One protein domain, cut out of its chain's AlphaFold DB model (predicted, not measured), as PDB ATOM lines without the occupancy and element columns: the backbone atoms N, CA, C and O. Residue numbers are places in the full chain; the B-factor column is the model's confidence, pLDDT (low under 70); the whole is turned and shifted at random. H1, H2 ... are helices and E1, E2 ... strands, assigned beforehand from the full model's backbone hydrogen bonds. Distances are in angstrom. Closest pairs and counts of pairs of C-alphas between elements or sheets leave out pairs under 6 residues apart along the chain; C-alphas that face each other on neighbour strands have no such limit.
ATOM      1  N   TYR A  28     207.917 231.474 348.322       87.88
ATOM      2  CA  TYR A  28     207.167 231.256 347.090       87.88
ATOM      3  C   TYR A  28     208.033 230.587 346.021       87.88
ATOM      4  O   TYR A  28     209.192 230.956 345.819       87.88
ATOM      5  N   GLY A  29     207.454 229.614 345.320       86.12
ATOM      6  CA  GLY A  29     208.057 229.006 344.142       86.12
ATOM      7  C   GLY A  29     208.254 230.030 343.024       86.12
ATOM      8  O   GLY A  29     207.441 230.935 342.835       86.12
ATOM      9  N   THR A  30     209.324 229.865 342.253       91.31
ATOM     10  CA  THR A  30     209.581 230.635 341.030       91.31
ATOM     11  C   THR A  30     209.629 229.684 339.833       91.31
ATOM     12  O   THR A  30     209.805 228.478 340.018       91.31
ATOM     13  N   PRO A  31     209.510 230.178 338.587       94.31
ATOM     14  CA  PRO A  31     209.645 229.326 337.406       94.31
ATOM     15  C   PRO A  31     210.976 228.569 337.324       94.31
ATOM     16  O   PRO A  31     211.043 227.542 336.666       94.31
ATOM     17  N   THR A  32     212.019 229.043 338.002       95.56
ATOM     18  CA  THR A  32     213.365 228.453 337.998       95.56
ATOM     19  C   THR A  32     213.708 227.752 339.313       95.56
ATOM     20  O   THR A  32     214.886 227.567 339.616       95.56
ATOM     21  N   MET A  33     212.710 227.381 340.121       95.00
ATOM     22  CA  MET A  33     212.932 226.728 341.410       95.00
ATOM     23  C   MET A  33     211.957 225.575 341.648       95.00
ATOM     24  O   MET A  33     210.743 225.764 341.592       95.00
ATOM     25  N   LEU A  34     212.495 224.403 341.993       95.38
ATOM     26  CA  LEU A  34     211.735 223.315 342.612       95.38
ATOM     27  C   LEU A  34     211.930 223.358 344.128       95.38
ATOM     28  O   LEU A  34     213.023 223.637 344.620       95.38
ATOM     29  N   GLN A  35     210.866 223.053 344.854       94.88
ATOM     30  CA  GLN A  35     210.826 223.006 346.309       94.88
ATOM     31  C   GLN A  35     210.420 221.598 346.737       94.88
ATOM     32  O   GLN A  35     209.358 221.143 346.325       94.88
ATOM     33  N   LEU A  36     211.227 220.912 347.543       95.12
ATOM     34  CA  LEU A  36     210.879 219.605 348.105       95.12
ATOM     35  C   LEU A  36     210.632 219.739 349.600       95.12
ATOM     36  O   LEU A  36     211.466 220.321 350.291       95.12
ATOM     37  N   ASP A  37     209.532 219.163 350.074       93.50
ATOM     38  CA  ASP A  37     209.226 219.020 351.497       93.50
ATOM     39  C   ASP A  37     209.484 217.581 351.944       93.50
ATOM     40  O   ASP A  37     208.927 216.648 351.359       93.50
ATOM     41  N   LEU A  38     210.384 217.389 352.910       93.00
ATOM     42  CA  LEU A  38     210.885 216.078 353.317       93.00
ATOM     43  C   LEU A  38     210.828 215.950 354.844       93.00
ATOM     44  O   LEU A  38     211.584 216.596 355.569       93.00
ATOM     45  N   ASP A  39     209.993 215.043 355.338       89.00
ATOM     46  CA  ASP A  39     209.765 214.829 356.773       89.00
ATOM     47  C   ASP A  39     210.809 213.919 357.442       89.00
ATOM     48  O   ASP A  39     210.804 213.734 358.659       89.00
ATOM     49  N   SER A  40     211.698 213.292 356.665       89.56
ATOM     50  CA  SER A  40     212.632 212.290 357.183       89.56
ATOM     51  C   SER A  40     213.992 212.289 356.490       89.56
ATOM     52  O   SER A  40     214.150 212.660 355.325       89.56
ATOM     53  N   MET A  41     215.000 211.781 357.206       89.19
ATOM     54  CA  MET A  41     216.336 211.571 356.641       89.19
ATOM     55  C   MET A  41     216.325 210.556 355.487       89.19
ATOM     56  O   MET A  41     217.081 210.700 354.532       89.19
ATOM     57  N   GLU A  42     215.444 209.554 355.534       91.75
ATOM     58  CA  GLU A  42     215.307 208.574 354.454       91.75
ATOM     59  C   GLU A  42     214.804 209.223 353.156       91.75
ATOM     60  O   GLU A  42     215.369 208.982 352.085       91.75
ATOM     61  N   GLN A  43     213.778 210.081 353.245       93.38
ATOM     62  CA  GLN A  43     213.299 210.871 352.107       93.38
ATOM     63  C   GLN A  43     214.398 211.791 351.577       93.38
ATOM     64  O   GLN A  43     214.608 211.837 350.368       93.38
ATOM     65  N   TYR A  44     215.153 212.446 352.463       93.00
ATOM     66  CA  TYR A  44     216.307 213.260 352.082       93.00
ATOM     67  C   TYR A  44     217.345 212.471 351.282       93.00
ATOM     68  O   TYR A  44     217.690 212.863 350.170       93.00
ATOM     69  N   THR A  45     217.806 211.324 351.782       92.88
ATOM     70  CA  THR A  45     218.798 210.506 351.069       92.88
ATOM     71  C   THR A  45     218.287 210.048 349.700       92.88
ATOM     72  O   THR A  45     219.035 210.080 348.721       92.88
ATOM     73  N   LYS A  46     217.009 209.661 349.606       95.44
ATOM     74  CA  LYS A  46     216.377 209.282 348.333       95.44
ATOM     75  C   LYS A  46     216.294 210.460 347.364       95.44
ATOM     76  O   LYS A  46     216.690 210.307 346.210       95.44
ATOM     77  N   ALA A  47     215.844 211.622 347.835       96.00
ATOM     78  CA  ALA A  47     215.750 212.837 347.036       96.00
ATOM     79  C   ALA A  47     217.121 213.235 346.485       96.00
ATOM     80  O   ALA A  47     217.260 213.414 345.282       96.00
ATOM     81  N   VAL A  48     218.162 213.273 347.325       95.06
ATOM     82  CA  VAL A  48     219.532 213.589 346.886       95.06
ATOM     83  C   VAL A  48     220.001 212.636 345.785       95.06
ATOM     84  O   VAL A  48     220.506 213.100 344.767       95.06
ATOM     85  N   SER A  49     219.779 211.328 345.938       95.94
ATOM     86  CA  SER A  49     220.130 210.337 344.911       95.94
ATOM     87  C   SER A  49     219.441 210.617 343.568       95.94
ATOM     88  O   SER A  49     220.089 210.638 342.518       95.94
ATOM     89  N   LEU A  50     218.135 210.902 343.596       96.94
ATOM     90  CA  LEU A  50     217.357 211.216 342.394       96.94
ATOM     91  C   LEU A  50     217.796 212.538 341.758       96.94
ATOM     92  O   LEU A  50     217.969 212.607 340.543       96.94
ATOM     93  N   ILE A  51     218.040 213.569 342.566       96.31
ATOM     94  CA  ILE A  51     218.520 214.866 342.085       96.31
ATOM     95  C   ILE A  51     219.881 214.698 341.405       96.31
ATOM     96  O   ILE A  51     220.065 215.207 340.302       96.31
ATOM     97  N   THR A  52     220.818 213.956 342.003       95.44
ATOM     98  CA  THR A  52     222.115 213.657 341.378       95.44
ATOM     99  C   THR A  52     221.931 212.947 340.037       95.44
ATOM    100  O   THR A  52     222.588 213.312 339.062       95.44
ATOM    101  N   HIS A  53     221.013 211.979 339.957       95.75
ATOM    102  CA  HIS A  53     220.743 211.236 338.726       95.75
ATOM    103  C   HIS A  53     220.173 212.120 337.602       95.75
ATOM    104  O   HIS A  53     220.570 211.993 336.444       95.75
ATOM    105  N   PHE A  54     219.281 213.055 337.938       95.81
ATOM    106  CA  PHE A  54     218.615 213.924 336.962       95.81
ATOM    107  C   PHE A  54     219.263 215.307 336.796       95.81
ATOM    108  O   PHE A  54     218.794 216.101 335.982       95.81
ATOM    109  N   LYS A  55     220.369 215.592 337.497       94.12
ATOM    110  CA  LYS A  55     221.018 216.915 337.549       94.12
ATOM    111  C   LYS A  55     221.288 217.529 336.178       94.12
ATOM    112  O   LYS A  55     220.995 218.703 335.963       94.12
ATOM    113  N   SER A  56     221.847 216.742 335.260       92.31
ATOM    114  CA  SER A  56     222.168 217.188 333.901       92.31
ATOM    115  C   SER A  56     220.920 217.408 333.047       92.31
ATOM    116  O   SER A  56     220.865 218.381 332.305       92.31
ATOM    117  N   HIS A  57     219.914 216.542 333.183       94.25
ATOM    118  CA  HIS A  57     218.664 216.607 332.423       94.25
ATOM    119  C   HIS A  57     217.808 217.813 332.819       94.25
ATOM    120  O   HIS A  57     217.157 218.409 331.970       94.25
ATOM    121  N   LEU A  58     217.829 218.171 334.103       93.25
ATOM    122  CA  LEU A  58     217.079 219.297 334.656       93.25
ATOM    123  C   LEU A  58     217.857 220.619 334.635       93.25
ATOM    124  O   LEU A  58     217.313 221.645 335.032       93.25
ATOM    125  N   GLY A  59     219.127 220.605 334.212       94.00
ATOM    126  CA  GLY A  59     219.970 221.799 334.186       94.00
ATOM    127  C   GLY A  59     220.062 222.472 335.557       94.00
ATOM    128  O   GLY A  59     219.735 223.647 335.672       94.00
ATOM    129  N   ILE A  60     220.461 221.725 336.595       94.50
ATOM    130  CA  ILE A  60     220.483 222.197 337.992       94.50
ATOM    131  C   ILE A  60     221.828 222.879 338.323       94.50
ATOM    132  O   ILE A  60     222.814 222.168 338.567       94.50
ATOM    133  N   PRO A  61     221.910 224.227 338.379       90.75
ATOM    134  CA  PRO A  61     223.130 224.942 338.762       90.75
ATOM    135  C   PRO A  61     223.456 224.836 340.251       90.75
ATOM    136  O   PRO A  61     224.629 224.801 340.627       90.75
ATOM    137  N   SER A  62     222.441 224.801 341.115       92.44
ATOM    138  CA  SER A  62     222.643 224.833 342.562       92.44
ATOM    139  C   SER A  62     221.481 224.215 343.316       92.44
ATOM    140  O   SER A  62     220.322 224.353 342.926       92.44
ATOM    141  N   VAL A  63     221.810 223.582 344.440       94.00
ATOM    142  CA  VAL A  63     220.830 223.044 345.378       94.00
ATOM    143  C   VAL A  63     221.165 223.520 346.778       94.00
ATOM    144  O   VAL A  63     222.321 223.475 347.209       94.00
ATOM    145  N   PHE A  64     220.141 223.979 347.481       91.94
ATOM    146  CA  PHE A  64     220.228 224.405 348.865       91.94
ATOM    147  C   PHE A  64     219.226 223.634 349.700       91.94
ATOM    148  O   PHE A  64     218.238 223.124 349.176       91.94
ATOM    149  N   TRP A  65     219.456 223.567 351.001       90.75
ATOM    150  CA  TRP A  65     218.478 222.994 351.905       90.75
ATOM    151  C   TRP A  65     218.484 223.687 353.262       90.75
ATOM    152  O   TRP A  65     219.458 224.344 353.643       90.75
ATOM    153  N   THR A  66     217.368 223.543 353.961       89.50
ATOM    154  CA  THR A  66     217.123 224.042 355.315       89.50
ATOM    155  C   THR A  66     216.679 222.877 356.198       89.50
ATOM    156  O   THR A  66     216.118 221.895 355.709       89.50
ATOM    157  N   GLU A  67     216.931 222.974 357.503       85.94
ATOM    158  CA  GLU A  67     216.419 222.029 358.501       85.94
ATOM    159  C   GLU A  67     215.586 222.770 359.542       85.94
ATOM    160  O   GLU A  67     216.022 223.763 360.129       85.94
ATOM    161  N   SER A  68     214.392 222.261 359.809       77.44
ATOM    162  CA  SER A  68     213.594 222.673 360.955       77.44
ATOM    163  C   SER A  68     214.114 222.032 362.248       77.44
ATOM    164  O   SER A  68     214.774 220.995 362.237       77.44
ATOM    165  N   LYS A  69     213.738 222.592 363.406       71.56
ATOM    166  CA  LYS A  69     214.075 222.006 364.718       71.56
ATOM    167  C   LYS A  69     213.506 220.596 364.924       71.56
ATOM    168  O   LYS A  69     214.034 219.856 365.746       71.56
ATOM    169  N   SER A  70     212.425 220.248 364.225       74.00
ATOM    170  CA  SER A  70     211.783 218.930 364.289       74.00
ATOM    171  C   SER A  70     212.379 217.912 363.313       74.00
ATOM    172  O   SER A  70     211.954 216.763 363.332       74.00
ATOM    173  N   GLY A  71     213.361 218.302 362.493       75.56
ATOM    174  CA  GLY A  71     214.052 217.412 361.554       75.56
ATOM    175  C   GLY A  71     213.473 217.380 360.136       75.56
ATOM    176  O   GLY A  71     214.064 216.731 359.271       75.56
ATOM    177  N   ASN A  72     212.380 218.106 359.867       83.81
ATOM    178  CA  ASN A  72     211.890 218.315 358.501       83.81
ATOM    179  C   ASN A  72     212.919 219.129 357.721       83.81
ATOM    180  O   ASN A  72     213.438 220.122 358.247       83.81
ATOM    181  N   ARG A  73     213.188 218.720 356.484       89.69
ATOM    182  CA  ARG A  73     214.109 219.387 355.569       89.69
ATOM    183  C   ARG A  73     213.364 219.890 354.357       89.69
ATOM    184  O   ARG A  73     212.613 219.140 353.742       89.69
ATOM    185  N   HIS A  74     213.676 221.110 353.952       92.56
ATOM    186  CA  HIS A  74     213.266 221.594 352.648       92.56
ATOM    187  C   HIS A  74     214.466 221.662 351.719       92.56
ATOM    188  O   HIS A  74     215.524 222.153 352.108       92.56
ATOM    189  N   ILE A  75     214.308 221.169 350.492       94.00
ATOM    190  CA  ILE A  75     215.321 221.295 349.441       94.00
ATOM    191  C   ILE A  75     214.830 222.295 348.398       94.00
ATOM    192  O   ILE A  75     213.720 222.182 347.888       94.00
ATOM    193  N   TYR A  76     215.697 223.236 348.047       94.12
ATOM    194  CA  TYR A  76     215.494 224.240 347.014       94.12
ATOM    195  C   TYR A  76     216.446 223.955 345.859       94.12
ATOM    196  O   TYR A  76     217.666 224.045 346.003       94.12
ATOM    197  N   ILE A  77     215.887 223.587 344.712       95.38
ATOM    198  CA  ILE A  77     216.636 223.235 343.507       95.38
ATOM    199  C   ILE A  77     216.464 224.368 342.512       95.38
ATOM    200  O   ILE A  77     215.359 224.587 342.021       95.38
ATOM    201  N   HIS A  78     217.546 225.067 342.192       95.12
ATOM    202  CA  HIS A  78     217.516 226.050 341.118       95.12
ATOM    203  C   HIS A  78     217.689 225.360 339.775       95.12
ATOM    204  O   HIS A  78     218.434 224.387 339.672       95.12
ATOM    205  N   LEU A  79     217.007 225.888 338.766       95.81
ATOM    206  CA  LEU A  79     217.041 225.446 337.379       95.81
ATOM    207  C   LEU A  79     217.649 226.559 336.520       95.81
ATOM    208  O   LEU A  79     217.432 227.741 336.795       95.81
ATOM    209  N   ASN A  80     218.388 226.188 335.477       95.31
ATOM    210  CA  ASN A  80     218.880 227.148 334.486       95.31
ATOM    211  C   ASN A  80     217.729 227.772 333.691       95.31
ATOM    212  O   ASN A  80     217.738 228.976 333.435       95.31
ATOM    213  N   ASP A  81     216.736 226.956 333.343       96.06
ATOM    214  CA  ASP A  81     215.627 227.343 332.481       96.06
ATOM    215  C   ASP A  81     214.299 227.366 333.255       96.06
ATOM    216  O   ASP A  81     214.086 226.549 334.159       96.06
ATOM    217  N   PRO A  82     213.378 228.289 332.920       96.00
ATOM    218  CA  PRO A  82     212.034 228.289 333.477       96.00
ATOM    219  C   PRO A  82     211.281 226.996 333.148       96.00
ATOM    220  O   PRO A  82     211.240 226.561 331.999       96.00
ATOM    221  N   MET A  83     210.612 226.433 334.147       94.88
ATOM    222  CA  MET A  83     209.783 225.240 334.029       94.88
ATOM    223  C   MET A  83     208.302 225.589 334.256       94.88
ATOM    224  O   MET A  83     207.995 226.310 335.218       94.88
ATOM    225  N   PRO A  84     207.371 225.086 333.415       92.81
ATOM    226  CA  PRO A  84     205.930 225.210 333.631       92.81
ATOM    227  C   PRO A  84     205.501 224.700 335.004       92.81
ATOM    228  O   PRO A  84     206.148 223.854 335.612       92.81
ATOM    229  N   ARG A  85     204.404 225.239 335.525       89.00
ATOM    230  CA  ARG A  85     204.019 225.048 336.928       89.00
ATOM    231  C   ARG A  85     203.665 223.596 337.223       89.00
ATOM    232  O   ARG A  85     204.091 223.041 338.230       89.00
ATOM    233  N   GLU A  86     202.914 223.000 336.314       91.69
ATOM    234  CA  GLU A  86     202.465 221.616 336.336       91.69
ATOM    235  C   GLU A  86     203.669 220.670 336.320       91.69
ATOM    236  O   GLU A  86     203.740 219.741 337.127       91.69
ATOM    237  N   ASP A  87     204.659 220.975 335.479       94.19
ATOM    238  CA  ASP A  87     205.907 220.220 335.398       94.19
ATOM    239  C   ASP A  87     206.712 220.343 336.694       94.19
ATOM    240  O   ASP A  87     207.238 219.341 337.179       94.19
ATOM    241  N   ARG A  88     206.764 221.535 337.313       93.88
ATOM    242  CA  ARG A  88     207.444 221.714 338.607       93.88
ATOM    243  C   ARG A  88     206.832 220.823 339.683       93.88
ATOM    244  O   ARG A  88     207.574 220.129 340.369       93.88
ATOM    245  N   ILE A  89     205.504 220.790 339.808       93.12
ATOM    246  CA  ILE A  89     204.817 219.920 340.780       93.12
ATOM    247  C   ILE A  89     205.100 218.446 340.493       93.12
ATOM    248  O   ILE A  89     205.416 217.685 341.411       93.12
ATOM    249  N   ALA A  90     205.024 218.036 339.224       94.44
ATOM    250  CA  ALA A  90     205.308 216.660 338.832       94.44
ATOM    251  C   ALA A  90     206.738 216.257 339.224       94.44
ATOM    252  O   ALA A  90     206.936 215.235 339.883       94.44
ATOM    253  N   TRP A  91     207.728 217.094 338.903       96.81
ATOM    254  CA  TRP A  91     209.120 216.862 339.278       96.81
ATOM    255  C   TRP A  91     209.337 216.868 340.788       96.81
ATOM    256  O   TRP A  91     210.046 215.999 341.289       96.81
ATOM    257  N   GLN A  92     208.702 217.774 341.534       96.12
ATOM    258  CA  GLN A  92     208.765 217.772 342.999       96.12
ATOM    259  C   GLN A  92     208.262 216.440 343.573       96.12
ATOM    260  O   GLN A  92     208.927 215.836 344.418       96.12
ATOM    261  N   GLY A  93     207.148 215.923 343.051       95.25
ATOM    262  CA  GLY A  93     206.622 214.610 343.422       95.25
ATOM    263  C   GLY A  93     207.556 213.455 343.041       95.25
ATOM    264  O   GLY A  93     207.799 212.567 343.860       95.25
ATOM    265  N   PHE A  94     208.126 213.470 341.831       96.62
ATOM    266  CA  PHE A  94     209.074 212.442 341.377       96.62
ATOM    267  C   PHE A  94     210.367 212.421 342.189       96.62
ATOM    268  O   PHE A  94     210.917 211.347 342.426       96.62
ATOM    269  N   LEU A  95     210.829 213.582 342.653       96.56
ATOM    270  CA  LEU A  95     212.013 213.716 343.501       96.56
ATOM    271  C   LEU A  95     211.737 213.395 344.980       96.56
ATOM    272  O   LEU A  95     212.665 213.410 345.786       96.56
ATOM    273  N   GLY A  96     210.497 213.044 345.333       94.75
ATOM    274  CA  GLY A  96     210.149 212.506 346.648       94.75
ATOM    275  C   GLY A  96     209.632 213.525 347.662       94.75
ATOM    276  O   GLY A  96     209.615 213.201 348.848       94.75
ATOM    277  N   SER A  97     209.207 214.710 347.211       95.25
ATOM    278  CA  SER A  97     208.481 215.682 348.042       95.25
ATOM    279  C   SER A  97     207.194 215.083 348.631       95.25
ATOM    280  O   SER A  97     206.652 214.103 348.099       95.25
ATOM    281  N   ASP A  98     206.683 215.681 349.709       92.50
ATOM    282  CA  ASP A  98     205.403 215.296 350.297       92.50
ATOM    283  C   ASP A  98     204.263 215.319 349.262       92.50
ATOM    284  O   ASP A  98     203.964 216.320 348.603       92.50
ATOM    285  N   ARG A  99     203.595 214.171 349.122       91.38
ATOM    286  CA  ARG A  99     202.591 213.947 348.074       91.38
ATOM    287  C   ARG A  99     201.301 214.705 348.342       91.38
ATOM    288  O   ARG A  99     200.595 215.036 347.391       91.38
ATOM    289  N   VAL A 100     200.971 214.939 349.613       90.19
ATOM    290  CA  VAL A 100     199.773 215.698 349.978       90.19
ATOM    291  C   VAL A 100     199.975 217.153 349.572       90.19
ATOM    292  O   VAL A 100     199.098 217.727 348.927       90.19
ATOM    293  N   ARG A 101     201.157 217.712 349.844       89.12
ATOM    294  CA  ARG A 101     201.558 219.050 349.412       89.12
ATOM    295  C   ARG A 101     201.516 219.203 347.892       89.12
ATOM    296  O   ARG A 101     200.908 220.152 347.403       89.12
ATOM    297  N   GLU A 102     202.089 218.265 347.134       91.88
ATOM    298  CA  GLU A 102     202.042 218.332 345.662       91.88
ATOM    299  C   GLU A 102     200.617 218.240 345.113       91.88
ATOM    300  O   GLU A 102     200.254 218.977 344.195       91.88
ATOM    301  N   ALA A 103     199.785 217.368 345.688       90.06
ATOM    302  CA  ALA A 103     198.387 217.256 345.293       90.06
ATOM    303  C   ALA A 103     197.615 218.553 345.580       90.06
ATOM    304  O   ALA A 103     196.840 218.997 344.734       90.06
ATOM    305  N   LEU A 104     197.845 219.188 346.734       87.81
ATOM    306  CA  LEU A 104     197.243 220.481 347.072       87.81
ATOM    307  C   LEU A 104     197.678 221.582 346.102       87.81
ATOM    308  O   LEU A 104     196.820 222.291 345.579       87.81
ATOM    309  N   ASN A 105     198.974 221.670 345.788       87.19
ATOM    310  CA  ASN A 105     199.483 222.617 344.795       87.19
ATOM    311  C   ASN A 105     198.830 222.388 343.421       87.19
ATOM    312  O   ASN A 105     198.423 223.341 342.757       87.19
ATOM    313  N   TYR A 106     198.667 221.128 343.003       89.12
ATOM    314  CA  TYR A 106     198.027 220.804 341.729       89.12
ATOM    315  C   TYR A 106     196.558 221.248 341.702       89.12
ATOM    316  O   TYR A 106     196.102 221.826 340.715       89.12
ATOM    317  N   LEU A 107     195.819 221.018 342.794       87.31
ATOM    318  CA  LEU A 107     194.432 221.475 342.926       87.31
ATOM    319  C   LEU A 107     194.336 223.005 342.863       87.31
ATOM    320  O   LEU A 107     193.474 223.522 342.158       87.31
ATOM    321  N   TRP A 108     195.245 223.728 343.523       85.38
ATOM    322  CA  TRP A 108     195.296 225.191 343.458       85.38
ATOM    323  C   TRP A 108     195.541 225.710 342.044       85.38
ATOM    324  O   TRP A 108     194.856 226.638 341.618       85.38
ATOM    325  N   ILE A 109     196.462 225.097 341.293       85.31
ATOM    326  CA  ILE A 109     196.701 225.468 339.891       85.31
ATOM    327  C   ILE A 109     195.462 225.209 339.043       85.31
ATOM    328  O   ILE A 109     195.035 226.094 338.301       85.31
ATOM    329  N   ARG A 110     194.876 224.013 339.162       86.12
ATOM    330  CA  ARG A 110     193.672 223.626 338.419       86.12
ATOM    331  C   ARG A 110     192.528 224.617 338.649       86.12
ATOM    332  O   ARG A 110     191.787 224.915 337.716       86.12
ATOM    333  N   ASP A 111     192.420 225.140 339.867       84.69
ATOM    334  CA  ASP A 111     191.364 226.065 340.277       84.69
ATOM    335  C   ASP A 111     191.762 227.553 340.082       84.69
ATOM    336  O   ASP A 111     191.013 228.453 340.462       84.69
ATOM    337  N   GLY A 112     192.916 227.833 339.457       82.12
ATOM    338  CA  GLY A 112     193.357 229.179 339.063       82.12
ATOM    339  C   GLY A 112     193.946 230.042 340.187       82.12
ATOM    340  O   GLY A 112     194.015 231.262 340.046       82.12
ATOM    341  N   MET A 113     194.368 229.440 341.300       80.62
ATOM    342  CA  MET A 113     194.854 230.151 342.489       80.62
ATOM    343  C   MET A 113     196.351 230.485 342.413       80.62
ATOM    344  O   MET A 113     197.160 229.695 341.928       80.62
ATOM    345  N   THR A 114     196.739 231.649 342.950       71.12
ATOM    346  CA  THR A 114     198.142 232.110 343.016       71.12
ATOM    347  C   THR A 114     198.512 232.667 344.393       71.12
ATOM    348  O   THR A 114     197.726 233.468 344.912       71.12
ATOM    349  N   PRO A 115     199.707 232.374 344.945       60.62
ATOM    350  CA  PRO A 115     200.840 231.711 344.289       60.62
ATOM    351  C   PRO A 115     200.793 230.174 344.346       60.62
ATOM    352  O   PRO A 115     200.216 229.581 345.248       60.62
ATOM    353  N   GLU A 116     201.403 229.556 343.334       65.69
ATOM    354  CA  GLU A 116     201.137 228.175 342.883       65.69
ATOM    355  C   GLU A 116     201.839 227.078 343.700       65.69
ATOM    356  O   GLU A 116     201.435 225.921 343.649       65.69
ATOM    357  N   CYS A 117     202.909 227.433 344.415       70.31
ATOM    358  CA  CYS A 117     203.693 226.566 345.295       70.31
ATOM    359  C   CYS A 117     204.368 227.447 346.345       70.31
ATOM    360  O   CYS A 117     204.955 228.477 346.000       70.31
ATOM    361  N   PHE A 118     204.324 227.043 347.608       81.25
ATOM    362  CA  PHE A 118     205.148 227.653 348.638       81.25
ATOM    363  C   PHE A 118     205.598 226.623 349.669       81.25
ATOM    364  O   PHE A 118     205.044 225.524 349.770       81.25
ATOM    365  N   LEU A 119     206.617 227.002 350.434       83.75
ATOM    366  CA  LEU A 119     207.008 226.333 351.666       83.75
ATOM    367  C   LEU A 119     206.948 227.311 352.827       83.75
ATOM    368  O   LEU A 119     207.137 228.519 352.661       83.75
ATOM    369  N   VAL A 120     206.667 226.764 354.004       80.94
ATOM    370  CA  VAL A 120     206.632 227.519 355.249       80.94
ATOM    371  C   VAL A 120     207.879 227.188 356.048       80.94
ATOM    372  O   VAL A 120     208.055 226.071 356.518       80.94
ATOM    373  N   GLU A 121     208.720 228.187 356.248       80.06
ATOM    374  CA  GLU A 121     210.014 228.071 356.902       80.06
ATOM    375  C   GLU A 121     210.024 228.713 358.288       80.06
ATOM    376  O   GLU A 121     209.331 229.696 358.538       80.06
ATOM    377  N   ASN A 122     210.858 228.226 359.206       74.94
ATOM    378  CA  ASN A 122     211.079 228.941 360.471       74.94
ATOM    379  C   ASN A 122     211.982 230.157 360.239       74.94
ATOM    380  O   ASN A 122     212.997 230.030 359.567       74.94
ATOM    381  N   ALA A 123     211.695 231.318 360.834       64.62
ATOM    382  CA  ALA A 123     212.617 232.452 360.743       64.62
ATOM    383  C   ALA A 123     214.038 232.073 361.217       64.62
ATOM    384  O   ALA A 123     214.211 231.478 362.282       64.62
ATOM    385  N   GLY A 124     215.054 232.430 360.421       61.25
ATOM    386  CA  GLY A 124     216.464 232.183 360.745       61.25
ATOM    387  C   GLY A 124     216.998 230.795 360.371       61.25
ATOM    388  O   GLY A 124     217.944 230.333 361.007       61.25
ATOM    389  N   TYR A 125     216.416 230.122 359.369       67.50
ATOM    390  CA  TYR A 125     216.975 228.881 358.822       67.50
ATOM    391  C   TYR A 125     218.441 229.042 358.401       67.50
ATOM    392  O   TYR A 125     218.852 230.058 357.836       67.50
ATOM    393  N   VAL A 126     219.229 227.996 358.653       63.28
ATOM    394  CA  VAL A 126     220.597 227.894 358.145       63.28
ATOM    395  C   VAL A 126     220.521 227.360 356.724       63.28
ATOM    396  O   VAL A 126     220.022 226.263 356.484       63.28
ATOM    397  N   LEU A 127     221.002 228.160 355.776       70.75
ATOM    398  CA  LEU A 127     221.113 227.747 354.388       70.75
ATOM    399  C   LEU A 127     222.345 226.857 354.230       70.75
ATOM    400  O   LEU A 127     223.477 227.302 354.428       70.75
ATOM    401  N   HIS A 128     222.129 225.614 353.826       79.38
ATOM    402  CA  HIS A 128     223.207 224.693 353.504       79.38
ATOM    403  C   HIS A 128     223.301 224.504 351.992       79.38
ATOM    404  O   HIS A 128     222.306 224.226 351.327       79.38
ATOM    405  N   ILE A 129     224.510 224.628 351.441       81.06
ATOM    406  CA  ILE A 129     224.767 224.326 350.030       81.06
ATOM    407  C   ILE A 129     224.956 222.820 349.892       81.06
ATOM    408  O   ILE A 129     225.851 222.240 350.515       81.06
ATOM    409  N   LEU A 130     224.147 222.195 349.043       80.75
ATOM    410  CA  LEU A 130     224.307 220.794 348.700       80.75
ATOM    411  C   LEU A 130     225.299 220.663 347.542       80.75
ATOM    412  O   LEU A 130     225.056 221.129 346.428       80.75
ATOM    413  N   LYS A 131     226.434 220.013 347.808       76.31
ATOM    414  CA  LYS A 131     227.394 219.638 346.768       76.31
ATOM    415  C   LYS A 131     226.962 218.296 346.177       76.31
ATOM    416  O   LYS A 131     227.181 217.262 346.800       76.31
TER     417      LYS A 131
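AT A GLANCE: This is residues 28 to 131 of the 132 residues of an uncharacterized protein of marine sediment metagenome (UniProt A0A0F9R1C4). A twisted sheet of four antiparallel strands has helices H1 and H2 packed on one face, while the lone strand E4 passes over the opposite face beside E1 and E3. H3 folds back beside H2 as a helical hairpin and only grazes the sheet near its E1 edge. The printed part has 104 residues with three named helices and five named strands, in the order E1 H1 E2 E3 H2 H3 E4 E5; the sheet's order is E1 E3 E2 E5. The class is mixed, helices and strands. The whole is compact, with a radius of gyration of the C-alphas of 12.9 A, and spans 34 by 31 by 23 A.

HOW THE PARTS SIT: Begin at the sheet, where E1, residues 33 to 38, is antiparallel to E3, residues 73 to 78, with N 36 and O 75 within hydrogen-bond range at 2.8 A. E3 is antiparallel to E2, residues 62 to 67, and forms a hairpin with it; look for N 76 and O 64 at 2.8 A. E5, residues 128 to 130, is the antiparallel edge strand beside E2, with N 128 and O 65 at 3.0 A. From edge to edge the strands' lines turn by 76 degrees. H1, residues 41 to 54, is on the sheet at a height of 9.7 A, over E3 and along the strands, at 0 degrees to E3 on the local plane. Its closest C-alphas to E3 are those of Tyr 44 and Arg 73, 7.4 A apart. E1, H1 and E2 form a split strand-helix-strand unit, two strands running the same way with E3 between them, and its crossover is right-handed. H2, residues 85 to 94, is on the same face as H1 at a height of 6.5 A; these helices on one face of the sheet make two layers. H2 is only just over E1, on which 3 of its 10 C-alphas fall; their closest C-alphas, those of Leu 36 and Gln 92, are 5.8 A apart. H3, residues 99 to 110, touches H2 at a shallow tilt of 13 degrees, opposite ways, a helical hairpin; the closest C-alphas, Ile 89 and Glu 102, are 5.8 A apart. E4, residues 118 to 122, pairs with no named strand; its closest C-alpha to E1 is Leu 119, 7.4 A from that of Gln 35. In H1, H2 and H3 every O i to N i+4 pair is within hydrogen-bond range.

IN THESE COORDINATES: Find C-alpha 33 at (212.932, 226.728, 341.410), where E1 begins; it runs 16.1 A to C-alpha 38. H1 covers 19.9 A from C-alpha 41 at (216.336, 211.571, 356.641). E2 measures 17.3 A, E3 16.3 A, H2 14.3 A, H3 16.3 A and E4 13.3 A. E5, 6.3 A long, ends at C-alpha 130, (224.307, 220.794, 348.700).

THE WHOLE: The two C-alphas farthest apart, those of Asp 111 and Lys 131, are 37.2 A apart. The printed part has no cut, and no link between named elements is long. Look at the B-factor column for a mean pLDDT of the printed part of 88.2; residues 115 to 116 and 123 to 126 are under 70.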